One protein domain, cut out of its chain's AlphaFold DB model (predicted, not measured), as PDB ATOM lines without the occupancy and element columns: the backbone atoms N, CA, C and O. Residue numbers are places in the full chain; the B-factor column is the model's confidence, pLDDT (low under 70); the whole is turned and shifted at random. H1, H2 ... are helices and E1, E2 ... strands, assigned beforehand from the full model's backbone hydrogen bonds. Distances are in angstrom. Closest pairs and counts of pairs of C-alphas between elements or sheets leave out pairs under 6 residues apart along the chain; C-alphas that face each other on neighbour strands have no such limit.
ATOM      1  N   LYS A  10      91.555  -6.854 172.555       74.31
ATOM      2  CA  LYS A  10      92.814  -6.112 172.490       74.31
ATOM      3  C   LYS A  10      92.664  -4.856 173.353       74.31
ATOM      4  O   LYS A  10      91.775  -4.056 173.078       74.31
ATOM      5  N   THR A  11      93.490  -4.703 174.389       81.75
ATOM      6  CA  THR A  11      93.507  -3.473 175.188       81.75
ATOM      7  C   THR A  11      93.869  -2.316 174.272       81.75
ATOM      8  O   THR A  11      94.856  -2.372 173.533       81.75
ATOM      9  N   GLU A  12      93.030  -1.293 174.276       91.62
ATOM     10  CA  GLU A  12      93.224  -0.109 173.461       91.62
ATOM     11  C   GLU A  12      93.811   1.011 174.297       91.62
ATOM     12  O   GLU A  12      93.589   1.103 175.505       91.62
ATOM     13  N   TYR A  13      94.565   1.860 173.618       95.69
ATOM     14  CA  TYR A  13      95.403   2.851 174.251       95.69
ATOM     15  C   TYR A  13      95.340   4.174 173.494       95.69
ATOM     16  O   TYR A  13      95.165   4.189 172.275       95.69
ATOM     17  N   ALA A  14      95.540   5.266 174.222       95.94
ATOM     18  CA  ALA A  14      95.852   6.581 173.689       95.94
ATOM     19  C   ALA A  14      97.288   6.950 174.079       95.94
ATOM     20  O   ALA A  14      97.710   6.716 175.211       95.94
ATOM     21  N   ASP A  15      98.042   7.534 173.153       95.75
ATOM     22  CA  ASP A  15      99.430   7.926 173.415       95.75
ATOM     23  C   ASP A  15      99.522   9.263 174.183       95.75
ATOM     24  O   ASP A  15     100.556   9.583 174.765       95.75
ATOM     25  N   THR A  16      98.438  10.047 174.227       96.44
ATOM     26  CA  THR A  16      98.391  11.366 174.874       96.44
ATOM     27  C   THR A  16      97.096  11.572 175.664       96.44
ATOM     28  O   THR A  16      96.119  10.840 175.502       96.44
ATOM     29  N   LEU A  17      97.085  12.606 176.511       97.00
ATOM     30  CA  LEU A  17      95.884  13.109 177.190       97.00
ATOM     31  C   LEU A  17      95.137  14.172 176.363       97.00
ATOM     32  O   LEU A  17      94.313  14.903 176.913       97.00
ATOM     33  N   GLU A  18      95.423  14.287 175.064       97.00
ATOM     34  CA  GLU A  18      94.681  15.208 174.203       97.00
ATOM     35  C   GLU A  18      93.209  14.777 174.122       97.00
ATOM     36  O   GLU A  18      92.940  13.581 173.945       97.00
ATOM     37  N   PRO A  19      92.245  15.715 174.220       95.69
ATOM     38  CA  PRO A  19      90.824  15.380 174.243       95.69
ATOM     39  C   PRO A  19      90.402  14.461 173.093       95.69
ATOM     40  O   PRO A  19      89.753  13.449 173.335       95.69
ATOM     41  N   ASP A  20      90.841  14.742 171.867       95.00
ATOM     42  CA  ASP A  20      90.498  13.951 170.680       95.00
ATOM     43  C   ASP A  20      91.009  12.505 170.743       95.00
ATOM     44  O   ASP A  20      90.331  11.583 170.282       95.00
ATOM     45  N   ALA A  21      92.203  12.290 171.304       95.69
ATOM     46  CA  ALA A  21      92.776  10.956 171.455       95.69
ATOM     47  C   ALA A  21      91.960  10.136 172.463       95.69
ATOM     48  O   ALA A  21      91.603   8.986 172.192       95.69
ATOM     49  N   LEU A  22      91.597  10.755 173.589       96.56
ATOM     50  CA  LEU A  22      90.765  10.132 174.614       96.56
ATOM     51  C   LEU A  22      89.329   9.893 174.122       96.56
ATOM     52  O   LEU A  22      88.777   8.822 174.363       96.56
ATOM     53  N   MET A  23      88.746  10.827 173.366       94.75
ATOM     54  CA  MET A  23      87.423  10.658 172.755       94.75
ATOM     55  C   MET A  23      87.393   9.460 171.800       94.75
ATOM     56  O   MET A  23      86.492   8.637 171.903       94.75
ATOM     57  N   LYS A  24      88.392   9.294 170.922       93.06
ATOM     58  CA  LYS A  24      88.487   8.135 170.004       93.06
ATOM     59  C   LYS A  24      88.757   6.812 170.724       93.06
ATOM     60  O   LYS A  24      88.374   5.743 170.233       93.06
ATOM     61  N   LEU A  25      89.434   6.869 171.870       93.56
ATOM     62  CA  LEU A  25      89.632   5.707 172.729       93.56
ATOM     63  C   LEU A  25      88.297   5.248 173.333       93.56
ATOM     64  O   LEU A  25      87.970   4.068 173.236       93.56
ATOM     65  N   VAL A  26      87.512   6.176 173.891       92.06
ATOM     66  CA  VAL A  26      86.222   5.888 174.543       92.06
ATOM     67  C   VAL A  26      85.114   5.575 173.531       92.06
ATOM     68  O   VAL A  26      84.327   4.647 173.729       92.06
ATOM     69  N   PHE A  27      85.045   6.334 172.441       90.06
ATOM     70  CA  PHE A  27      83.957   6.316 171.468       90.06
ATOM     71  C   PHE A  27      84.480   5.924 170.087       90.06
ATOM     72  O   PHE A  27      85.044   6.727 169.340       90.06
ATOM     73  N   LYS A  28      84.288   4.654 169.722       85.19
ATOM     74  CA  LYS A  28      84.763   4.133 168.436       85.19
ATOM     75  C   LYS A  28      84.103   4.838 167.264       85.19
ATOM     76  O   LYS A  28      82.883   4.941 167.204       85.19
ATOM     77  N   GLY A  29      84.930   5.285 166.321       83.50
ATOM     78  CA  GLY A  29      84.476   6.015 165.140       83.50
ATOM     79  C   GLY A  29      84.078   7.466 165.412       83.50
ATOM     80  O   GLY A  29      83.595   8.117 164.491       83.50
ATOM     81  N   TRP A  30      84.287   7.983 166.630       90.38
ATOM     82  CA  TRP A  30      84.004   9.382 166.932       90.38
ATOM     83  C   TRP A  30      84.867  10.323 166.088       90.38
ATOM     84  O   TRP A  30      86.080  10.139 165.929       90.38
ATOM     85  N   GLN A  31      84.205  11.354 165.577       87.56
ATOM     86  CA  GLN A  31      84.795  12.520 164.935       87.56
ATOM     87  C   GLN A  31      84.172  13.775 165.556       87.56
ATOM     88  O   GLN A  31      83.042  13.724 166.054       87.56
ATOM     89  N   ALA A  32      84.892  14.898 165.514       84.44
ATOM     90  CA  ALA A  32      84.312  16.184 165.882       84.44
ATOM     91  C   ALA A  32      83.011  16.406 165.089       84.44
ATOM     92  O   ALA A  32      82.929  16.038 163.917       84.44
ATOM     93  N   ASP A  33      81.984  16.917 165.767       79.38
ATOM     94  CA  ASP A  33      80.648  17.177 165.212       79.38
ATOM     95  C   ASP A  33      79.886  15.944 164.686       79.38
ATOM     96  O   ASP A  33      78.828  16.073 164.068       79.38
ATOM     97  N   SER A  34      80.368  14.726 164.962       77.44
ATOM     98  CA  SER A  34      79.631  13.509 164.619       77.44
ATOM     99  C   SER A  34      78.480  13.243 165.590       77.44
ATOM    100  O   SER A  34      78.618  13.340 166.814       77.44
ATOM    101  N   ILE A  35      77.337  12.850 165.027       76.50
ATOM    102  CA  ILE A  35      76.223  12.310 165.801       76.50
ATOM    103  C   ILE A  35      76.559  10.873 166.169       76.50
ATOM    104  O   ILE A  35      76.731  10.000 165.314       76.50
ATOM    105  N   VAL A  36      76.597  10.616 167.466       74.12
ATOM    106  CA  VAL A  36      76.815   9.294 168.022       74.12
ATOM    107  C   VAL A  36      75.453   8.690 168.360       74.12
ATOM    108  O   VAL A  36      74.701   9.204 169.191       74.12
ATOM    109  N   LYS A  37      75.096   7.595 167.677       67.75
ATOM    110  CA  LYS A  37      73.819   6.900 167.900       67.75
ATOM    111  C   LYS A  37      73.886   6.040 169.167       67.75
ATOM    112  O   LYS A  37      74.928   5.471 169.501       67.75
ATOM    113  N   ARG A  38      72.758   5.927 169.883       61.88
ATOM    114  CA  ARG A  38      72.600   5.008 171.031       61.88
ATOM    115  C   ARG A  38      73.025   3.580 170.627       61.88
ATOM    116  O   ARG A  38      72.780   3.202 169.482       61.88
ATOM    117  N   PRO A  39      73.634   2.779 171.529       52.72
ATOM    118  CA  PRO A  39      73.554   2.842 172.998       52.72
ATOM    119  C   PRO A  39      74.817   3.380 173.694       52.72
ATOM    120  O   PRO A  39      75.124   2.976 174.812       52.72
ATOM    121  N   ILE A  40      75.587   4.249 173.036       64.25
ATOM    122  CA  ILE A  40      76.949   4.568 173.485       64.25
ATOM    123  C   ILE A  40      77.009   5.216 174.879       64.25
ATOM    124  O   ILE A  40      77.984   4.970 175.582       64.25
ATOM    125  N   LEU A  41      75.969   5.930 175.320       68.44
ATOM    126  CA  LEU A  41      75.806   6.379 176.707       68.44
ATOM    127  C   LEU A  41      74.647   5.636 177.379       68.44
ATOM    128  O   LEU A  41      73.531   5.620 176.852       68.44
ATOM    129  N   LYS A  42      74.895   5.047 178.555       71.38
ATOM    130  CA  LYS A  42      73.850   4.450 179.399       71.38
ATOM    131  C   LYS A  42      73.172   5.523 180.257       71.38
ATOM    132  O   LYS A  42      73.388   5.581 181.462       71.38
ATOM    133  N   ILE A  43      72.383   6.376 179.612       69.75
ATOM    134  CA  ILE A  43      71.613   7.439 180.276       69.75
ATOM    135  C   ILE A  43      70.354   6.824 180.886       69.75
ATOM    136  O   ILE A  43      69.686   6.027 180.222       69.75
ATOM    137  N   GLN A  44      70.055   7.161 182.142       60.62
ATOM    138  CA  GLN A  44      68.952   6.540 182.889       60.62
ATOM    139  C   GLN A  44      67.574   7.151 182.582       60.62
ATOM    140  O   GLN A  44      66.564   6.600 183.005       60.62
ATOM    141  N   ASP A  45      67.525   8.264 181.849       64.00
ATOM    142  CA  ASP A  45      66.296   9.002 181.551       64.00
ATOM    143  C   ASP A  45      65.715   8.653 180.160       64.00
ATOM    144  O   ASP A  45      66.356   8.788 179.105       64.00
ATOM    145  N   ASP A  46      64.458   8.209 180.183       57.00
ATOM    146  CA  ASP A  46      63.648   7.802 179.031       57.00
ATOM    147  C   ASP A  46      63.242   8.987 178.133       57.00
ATOM    148  O   ASP A  46      62.819   8.787 176.991       57.00
ATOM    149  N   GLY A  47      63.384  10.224 178.624       58.00
ATOM    150  CA  GLY A  47      63.037  11.460 177.921       58.00
ATOM    151  C   GLY A  47      64.038  11.896 176.847       58.00
ATOM    152  O   GLY A  47      63.736  12.782 176.044       58.00
ATOM    153  N   PHE A  48      65.221  11.281 176.788       60.84
ATOM    154  CA  PHE A  48      66.239  11.627 175.800       60.84
ATOM    155  C   PHE A  48      65.955  10.978 174.436       60.84
ATOM    156  O   PHE A  48      65.776   9.764 174.322       60.84
ATOM    157  N   ASN A  49      65.971  11.793 173.378       58.31
ATOM    158  CA  ASN A  49      65.667  11.392 172.005       58.31
ATOM    159  C   ASN A  49      66.497  10.165 171.540       58.31
ATOM    160  O   ASN A  49      67.684  10.029 171.853       58.31
ATOM    161  N   LYS A  50      65.868   9.261 170.776       60.22
ATOM    162  CA  LYS A  50      66.508   8.088 170.150       60.22
ATOM    163  C   LYS A  50      67.327   8.450 168.901       60.22
ATOM    164  O   LYS A  50      68.062   7.592 168.417       60.22
ATOM    165  N   ASN A  51      67.203   9.680 168.397       67.62
ATOM    166  CA  ASN A  51      67.789  10.107 167.122       67.62
ATOM    167  C   ASN A  51      69.326  10.187 167.144       67.62
ATOM    168  O   ASN A  51      69.964   9.871 166.144       67.62
ATOM    169  N   GLY A  52      69.922  10.448 168.309       75.94
ATOM    170  CA  GLY A  52      71.371  10.520 168.474       75.94
ATOM    171  C   GLY A  52      71.774  11.682 169.373       75.94
ATOM    172  O   GLY A  52      70.930  12.461 169.820       75.94
ATOM    173  N   MET A  53      73.066  11.763 169.686       81.81
ATOM    174  CA  MET A  53      73.637  12.867 170.458       81.81
ATOM    175  C   MET A  53      74.961  13.304 169.846       81.81
ATOM    176  O   MET A  53      75.761  12.465 169.429       81.81
ATOM    177  N   TYR A  54      75.217  14.605 169.845       86.81
ATOM    178  CA  TYR A  54      76.548  15.142 169.607       86.81
ATOM    179  C   TYR A  54      77.372  14.982 170.880       86.81
ATOM    180  O   TYR A  54      76.955  15.423 171.952       86.81
ATOM    181  N   LEU A  55      78.535  14.345 170.773       88.62
ATOM    182  CA  LEU A  55      79.469  14.214 171.890       88.62
ATOM    183  C   LEU A  55      80.619  15.197 171.714       88.62
ATOM    184  O   LEU A  55      81.348  15.120 170.726       88.62
ATOM    185  N   ALA A  56      80.807  16.066 172.700       91.12
ATOM    186  CA  ALA A  56      81.898  17.028 172.732       91.12
ATOM    187  C   ALA A  56      82.761  16.830 173.990       91.12
ATOM    188  O   ALA A  56      82.212  16.668 175.089       91.12
ATOM    189  N   PRO A  57      84.101  16.864 173.878       94.25
ATOM    190  CA  PRO A  57      84.952  16.946 175.054       94.25
ATOM    191  C   PRO A  57      84.749  18.301 175.746       94.25
ATOM    192  O   PRO A  57      84.723  19.345 175.101       94.25
ATOM    193  N   VAL A  58      84.629  18.288 177.072       94.31
ATOM    194  CA  VAL A  58      84.545  19.504 177.895       94.31
ATOM    195  C   VAL A  58      85.926  19.863 178.419       94.31
ATOM    196  O   VAL A  58      86.423  20.969 178.216       94.31
ATOM    197  N   LYS A  59      86.559  18.928 179.132       96.44
ATOM    198  CA  LYS A  59      87.861  19.156 179.754       96.44
ATOM    199  C   LYS A  59      88.536  17.836 180.082       96.44
ATOM    200  O   LYS A  59      87.891  16.927 180.594       96.44
ATOM    201  N   VAL A  60      89.845  17.772 179.865       97.75
ATOM    202  CA  VAL A  60      90.701  16.742 180.457       97.75
ATOM    203  C   VAL A  60      91.348  17.319 181.709       97.75
ATOM    204  O   VAL A  60      91.932  18.404 181.675       97.75
ATOM    205  N   LEU A  61      91.215  16.606 182.823       96.81
ATOM    206  CA  LEU A  61      91.778  16.964 184.116       96.81
ATOM    207  C   LEU A  61      92.788  15.893 184.524       96.81
ATOM    208  O   LEU A  61      92.427  14.732 184.714       96.81
ATOM    209  N   LYS A  62      94.055  16.283 184.673       95.69
ATOM    210  CA  LYS A  62      95.090  15.414 185.239       95.69
ATOM    211  C   LYS A  62      94.907  15.374 186.759       95.69
ATOM    212  O   LYS A  62      94.987  16.413 187.407       95.69
ATOM    213  N   LEU A  63      94.625  14.192 187.303       94.38
ATOM    214  CA  LEU A  63      94.377  13.980 188.736       94.38
ATOM    215  C   LEU A  63      95.667  13.623 189.484       94.38
ATOM    216  O   LEU A  63      95.855  14.023 190.628       94.38
ATOM    217  N   ALA A  64      96.549  12.880 188.816       94.31
ATOM    218  CA  ALA A  64      97.884  12.500 189.266       94.31
ATOM    219  C   ALA A  64      98.771  12.237 188.036       94.31
ATOM    220  O   ALA A  64      98.321  12.365 186.896       94.31
ATOM    221  N   ASP A  65     100.029  11.843 188.234       95.56
ATOM    222  CA  ASP A  65     100.932  11.526 187.118       95.56
ATOM    223  C   ASP A  65     100.490  10.327 186.272       95.56
ATOM    224  O   ASP A  65     100.783  10.283 185.076       95.56
ATOM    225  N   ASP A  66      99.737   9.404 186.865       97.00
ATOM    226  CA  ASP A  66      99.216   8.192 186.238       97.00
ATOM    227  C   ASP A  66      97.685   8.186 186.092       97.00
ATOM    228  O   ASP A  66      97.123   7.180 185.655       97.00
ATOM    229  N   ARG A  67      96.997   9.283 186.448       97.31
ATOM    230  CA  ARG A  67      95.527   9.374 186.471       97.31
ATOM    231  C   ARG A  67      95.007  10.638 185.805       97.31
ATOM    232  O   ARG A  67      95.455  11.743 186.110       97.31
ATOM    233  N   ALA A  68      93.975  10.487 184.984       97.75
ATOM    234  CA  ALA A  68      93.244  11.607 184.403       97.75
ATOM    235  C   ALA A  68      91.747  11.305 184.305       97.75
ATOM    236  O   ALA A  68      91.335  10.145 184.336       97.75
ATOM    237  N   VAL A  69      90.937  12.348 184.157       97.94
ATOM    238  CA  VAL A  69      89.517  12.239 183.818       97.94
ATOM    239  C   VAL A  69      89.197  13.143 182.632       97.94
ATOM    240  O   VAL A  69      89.591  14.307 182.604       97.94
ATOM    241  N   LEU A  70      88.493  12.603 181.641       97.94
ATOM    242  CA  LEU A  70      87.854  13.366 180.575       97.94
ATOM    243  C   LEU A  70      86.403  13.604 180.970       97.94
ATOM    244  O   LEU A  70      85.664  12.650 181.201       97.94
ATOM    245  N   LEU A  71      86.000  14.866 180.997       96.94
ATOM    246  CA  LEU A  71      84.602  15.261 181.036       96.94
ATOM    247  C   LEU A  71      84.101  15.452 179.613       96.94
ATOM    248  O   LEU A  71      84.777  16.084 178.796       96.94
ATOM    249  N   THR A  72      82.901  14.962 179.336       94.19
ATOM    250  CA  THR A  72      82.236  15.136 178.046       94.19
ATOM    251  C   THR A  72      80.832  15.669 178.236       94.19
ATOM    252  O   THR A  72      80.201  15.443 179.269       94.19
ATOM    253  N   ARG A  73      80.332  16.323 177.195       90.31
ATOM    254  CA  ARG A  73      78.962  16.797 177.094       90.31
ATOM    255  C   ARG A  73      78.279  16.082 175.940       90.31
ATOM    256  O   ARG A  73      78.802  16.087 174.827       90.31
ATOM    257  N   ALA A  74      77.129  15.484 176.216       87.69
ATOM    258  CA  ALA A  74      76.259  14.898 175.213       87.69
ATOM    259  C   ALA A  74      75.072  15.824 174.969       87.69
ATOM    260  O   ALA A  74      74.275  16.065 175.873       87.69
ATOM    261  N   ILE A  75      74.979  16.347 173.753       85.44
ATOM    262  CA  ILE A  75      73.962  17.306 173.331       85.44
ATOM    263  C   ILE A  75      72.959  16.540 172.463       85.44
ATOM    264  O   ILE A  75      73.356  16.005 171.422       85.44
ATOM    265  N   PRO A  76      71.683  16.425 172.862       79.25
ATOM    266  CA  PRO A  76      70.675  15.751 172.053       79.25
ATOM    267  C   PRO A  76      70.539  16.396 170.671       79.25
ATOM    268  O   PRO A  76      70.505  17.620 170.557       79.25
ATOM    269  N   GLU A  77      70.435  15.571 169.629       77.06
ATOM    270  CA  GLU A  77      70.095  16.048 168.289       77.06
ATOM    271  C   GLU A  77      68.665  16.618 168.306       77.06
ATOM    272  O   GLU A  77      67.719  15.918 168.681       77.06
ATOM    273  N   ASP A  78      68.582  17.910 167.978       68.06
ATOM    274  CA  ASP A  78      67.423  18.806 167.911       68.06
ATOM    275  C   ASP A  78      66.091  18.252 168.450       68.06
ATOM    276  O   ASP A  78      65.403  17.420 167.849       68.06
ATOM    277  N   THR A  79      65.682  18.787 169.596       54.66
ATOM    278  CA  THR A  79      64.295  18.721 170.036       54.66
ATOM    279  C   THR A  79      63.797  20.153 170.067       54.66
ATOM    280  O   THR A  79      64.356  20.945 170.814       54.66
ATOM    281  N   GLY A  80      62.710  20.488 169.368       52.16
ATOM    282  CA  GLY A  80      62.004  21.777 169.503       52.16
ATOM    283  C   GLY A  80      61.392  22.039 170.899       52.16
ATOM    284  O   GLY A  80      60.383  22.725 171.020       52.16
ATOM    285  N   LYS A  81      61.965  21.447 171.954       56.97
ATOM    286  CA  LYS A  81      61.698  21.595 173.387       56.97
ATOM    287  C   LYS A  81      63.025  21.891 174.097       56.97
ATOM    288  O   LYS A  81      64.087  21.691 173.525       56.97
ATOM    289  N   ILE A  82      62.972  22.324 175.357       59.03
ATOM    290  CA  ILE A  82      64.163  22.525 176.199       59.03
ATOM    291  C   ILE A  82      64.946  21.203 176.276       59.03
ATOM    292  O   ILE A  82      64.581  20.312 177.045       59.03
ATOM    293  N   SER A  83      66.000  21.068 175.471       68.19
ATOM    294  CA  SER A  83      66.929  19.949 175.546       68.19
ATOM    295  C   SER A  83      67.812  20.114 176.780       68.19
ATOM    296  O   SER A  83      68.121  21.228 177.227       68.19
ATOM    297  N   ARG A  84      68.199  18.985 177.367       78.12
ATOM    298  CA  ARG A  84      69.203  18.945 178.424       78.12
ATOM    299  C   ARG A  84      70.470  18.320 177.865       78.12
ATOM    300  O   ARG A  84      70.394  17.321 177.162       78.12
ATOM    301  N   ASP A  85      71.613  18.906 178.164       83.81
ATOM    302  CA  ASP A  85      72.894  18.273 177.903       83.81
ATOM    303  C   ASP A  85      73.191  17.299 179.035       83.81
ATOM    304  O   ASP A  85      72.966  17.625 180.200       83.81
ATOM    305  N   VAL A  86      73.733  16.130 178.713       87.62
ATOM    306  CA  VAL A  86      74.195  15.172 179.723       87.62
ATOM    307  C   VAL A  86      75.695  15.329 179.915       87.62
ATOM    308  O   VAL A  86      76.461  15.327 178.949       87.62
ATOM    309  N   LEU A  87      76.121  15.460 181.168       91.25
ATOM    310  CA  LEU A  87      77.530  15.399 181.537       91.25
ATOM    311  C   LEU A  87      77.937  13.956 181.832       91.25
ATOM    312  O   LEU A  87      77.260  13.253 182.579       91.25
ATOM    313  N   ALA A  88      79.084  13.549 181.296       93.44
ATOM    314  CA  ALA A  88      79.686  12.239 181.527       93.44
ATOM    315  C   ALA A  88      81.183  12.366 181.845       93.44
ATOM    316  O   ALA A  88      81.818  13.374 181.522       93.44
ATOM    317  N   ALA A  89      81.742  11.344 182.495       96.81
ATOM    318  CA  ALA A  89      83.149  11.271 182.877       96.81
ATOM    319  C   ALA A  89      83.768   9.920 182.516       96.81
ATOM    320  O   ALA A  89      83.164   8.862 182.697       96.81
ATOM    321  N   TYR A  90      85.021   9.969 182.075       97.19
ATOM    322  CA  TYR A  90      85.824   8.807 181.709       97.19
ATOM    323  C   TYR A  90      87.180   8.906 182.392       97.19
ATOM    324  O   TYR A  90      87.891   9.893 182.207       97.19
ATOM    325  N   TRP A  91      87.531   7.911 183.201       98.31
ATOM    326  CA  TRP A  91      88.788   7.882 183.944       98.31
ATOM    327  C   TRP A  91      89.823   7.065 183.200       98.31
ATOM    328  O   TRP A  91      89.536   5.963 182.735       98.31
ATOM    329  N   PHE A  92      91.041   7.587 183.151       98.31
ATOM    330  CA  PHE A  92      92.162   6.961 182.476       98.31
ATOM    331  C   PHE A  92      93.275   6.647 183.458       98.31
ATOM    332  O   PHE A  92      93.572   7.428 184.370       98.31
ATOM    333  N   LYS A  93      93.911   5.502 183.221       97.94
ATOM    334  CA  LYS A  93      95.127   5.068 183.897       97.94
ATOM    335  C   LYS A  93      96.284   5.078 182.914       97.94
ATOM    336  O   LYS A  93      96.115   4.664 181.766       97.94
ATOM    337  N   ARG A  94      97.459   5.479 183.385       96.88
ATOM    338  CA  ARG A  94      98.703   5.299 182.647       96.88
ATOM    339  C   ARG A  94      99.229   3.866 182.792       96.88
ATOM    340  O   ARG A  94      99.358   3.355 183.904       96.88
ATOM    341  N   ASP A  95      99.539   3.239 181.667       96.44
ATOM    342  CA  ASP A  95     100.171   1.923 181.541       96.44
ATOM    343  C   ASP A  95     101.403   2.069 180.640       96.44
ATOM    344  O   ASP A  95     101.305   2.263 179.424       96.44
ATOM    345  N   GLY A  96     102.575   2.113 181.276       94.25
ATOM    346  CA  GLY A  96     103.816   2.538 180.634       94.25
ATOM    347  C   GLY A  96     103.722   3.978 180.117       94.25
ATOM    348  O   GLY A  96     103.474   4.920 180.869       94.25
ATOM    349  N   GLU A  97     103.926   4.162 178.816       94.56
ATOM    350  CA  GLU A  97     103.844   5.479 178.171       94.56
ATOM    351  C   GLU A  97     102.435   5.835 177.690       94.56
ATOM    352  O   GLU A  97     102.207   6.967 177.274       94.56
ATOM    353  N   LYS A  98     101.484   4.900 177.783       97.19
ATOM    354  CA  LYS A  98     100.158   5.026 177.183       97.19
ATOM    355  C   LYS A  98      99.056   5.156 178.222       97.19
ATOM    356  O   LYS A  98      99.244   4.857 179.396       97.19
ATOM    357  N   TRP A  99      97.886   5.581 177.770       97.94
ATOM    358  CA  TRP A  99      96.684   5.752 178.578       97.94
ATOM    359  C   TRP A  99      95.617   4.756 178.153       97.94
ATOM    360  O   TRP A  99      95.353   4.612 176.964       97.94
ATOM    361  N   LEU A 100      94.979   4.100 179.117       97.31
ATOM    362  CA  LEU A 100      93.831   3.223 178.884       97.31
ATOM    363  C   LEU A 100      92.614   3.706 179.670       97.31
ATOM    364  O   LEU A 100      92.751   4.317 180.733       97.31
ATOM    365  N   LEU A 101      91.423   3.415 179.151       96.62
ATOM    366  CA  LEU A 101      90.165   3.674 179.844       96.62
ATOM    367  C   LEU A 101      90.021   2.703 181.023       96.62
ATOM    368  O   LEU A 101      89.960   1.493 180.829       96.62
ATOM    369  N   GLU A 102      89.948   3.235 182.237       96.44
ATOM    370  CA  GLU A 102      89.809   2.451 183.468       96.44
ATOM    371  C   GLU A 102      88.355   2.370 183.937       96.44
ATOM    372  O   GLU A 102      87.896   1.308 184.351       96.44
ATOM    373  N   ALA A 103      87.622   3.483 183.874       95.88
ATOM    374  CA  ALA A 103      86.238   3.549 184.324       95.88
ATOM    375  C   ALA A 103      85.442   4.604 183.553       95.88
ATOM    376  O   ALA A 103      86.007   5.509 182.936       95.88
ATOM    377  N   ARG A 104      84.112   4.501 183.613       95.25
ATOM    378  CA  ARG A 104      83.185   5.433 182.967       95.25
ATOM    379  C   ARG A 104      81.956   5.693 183.828       95.25
ATOM    380  O   ARG A 104      81.464   4.784 184.490       95.25
ATOM    381  N   GLN A 105      81.440   6.907 183.733       94.31
ATOM    382  CA  GLN A 105      80.154   7.331 184.262       94.31
ATOM    383  C   GLN A 105      79.458   8.138 183.166       94.31
ATOM    384  O   GLN A 105      79.826   9.276 182.899       94.31
ATOM    385  N   ASP A 106      78.473   7.522 182.519       90.31
ATOM    386  CA  ASP A 106      77.815   8.077 181.328       90.31
ATOM    387  C   ASP A 106      76.723   9.108 181.636       90.31
ATOM    388  O   ASP A 106      76.189   9.721 180.717       90.31
ATOM    389  N   ASP A 107      76.381   9.252 182.915       88.69
ATOM    390  CA  ASP A 107      75.314  10.111 183.411       88.69
ATOM    391  C   ASP A 107      75.717  10.622 184.803       88.69
ATOM    392  O   ASP A 107      75.637   9.918 185.817       88.69
ATOM    393  N   ILE A 108      76.316  11.810 184.830       90.19
ATOM    394  CA  ILE A 108      76.645  12.529 186.066       90.19
ATOM    395  C   ILE A 108      75.475  13.425 186.448       90.19
ATOM    396  O   ILE A 108      75.120  13.521 187.624       90.19
ATOM    397  N   ASP A 109      74.973  14.160 185.456       87.56
ATOM    398  CA  ASP A 109      74.033  15.251 185.634       87.56
ATOM    399  C   ASP A 109      73.476  15.730 184.288       87.56
ATOM    400  O   ASP A 109      74.073  15.494 183.232       87.56
ATOM    401  N   SER A 110      72.385  16.492 184.353       82.62
ATOM    402  CA  SER A 110      71.791  17.171 183.210       82.62
ATOM    403  C   SER A 110      71.855  18.697 183.376       82.62
ATOM    404  O   SER A 110      71.404  19.263 184.377       82.62
ATOM    405  N   LEU A 111      72.434  19.375 182.386       77.00
ATOM    406  CA  LEU A 111      72.478  20.836 182.276       77.00
ATOM    407  C   LEU A 111      71.473  21.299 181.221       77.00
ATOM    408  O   LEU A 111      71.101  20.531 180.339       77.00
ATOM    409  N   ARG A 112      71.001  22.546 181.270       74.94
ATOM    410  CA  ARG A 112      70.126  23.048 180.192       74.94
ATOM    411  C   ARG A 112      70.983  23.314 178.951       74.94
ATOM    412  O   ARG A 112      71.991  23.999 179.056       74.94
ATOM    413  N   SER A 113      70.573  22.817 177.782       61.41
ATOM    414  CA  SER A 113      71.418  22.770 176.568       61.41
ATOM    415  C   SER A 113      71.859  24.138 176.021       61.41
ATOM    416  O   SER A 113      72.866  24.259 175.332       61.41
ATOM    417  N   VAL A 114      71.160  25.212 176.398       65.50
ATOM    418  CA  VAL A 114      71.512  26.600 176.038       65.50
ATOM    419  C   VAL A 114      72.713  27.163 176.811       65.50
ATOM    420  O   VAL A 114      73.030  28.343 176.676       65.50
TER     421      VAL A 114
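This is residues 10 to 114 of the 293 residues of an uncharacterized protein of Undibacterium pigrum (UniProt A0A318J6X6). One twisted sheet of four long strands curls round a short helix, H1, with long strand hairpins making the length. The printed part, 105 residues, has one named helix and then four named strands, mostly strand by class; E1 E2 E3 E4 form a meander, each strand the antiparallel neighbour of the one before. It is compact, with a radius of gyration of the C-alphas of 14.0 A, yet elongated, spanning 47 by 24 by 21 A.

E1, residues 53 to 64, is 30.7 A long; E2, 67 to 76, 29.4 A; E3, 84 to 95, 35.5 A; E4, 98 to 112, 35.2 A, ending at C-alpha 112 (70.126, 23.048, 180.192). H1, residues 19 to 26, is 10.6 A long and begins at C-alpha 19 (90.824, 15.380, 174.243).

N 56 and O 73 of hairpin E1 and E2 are 2.9 A apart, N 70 and O 90 of hairpin E2 and E3 2.8 A, N 89 and O 105 of hairpin E3 and E4 2.8 A, each within hydrogen-bond range. E4 bends by 68 degrees at residue 103. Edge strands E1 and E4 are apart. H1 is on the sheet; its closest C-alphas to E1 are Pro 19 and Pro 57, 6.1 A. In H1 every O i to N i+4 pair is within hydrogen-bond range.

The printed part has no cut. The link from H1 to E1, 26 residues, is long. Residues 37 to 41, 43 to 51, 78 to 83 and 113 to 114 have pLDDT under 70.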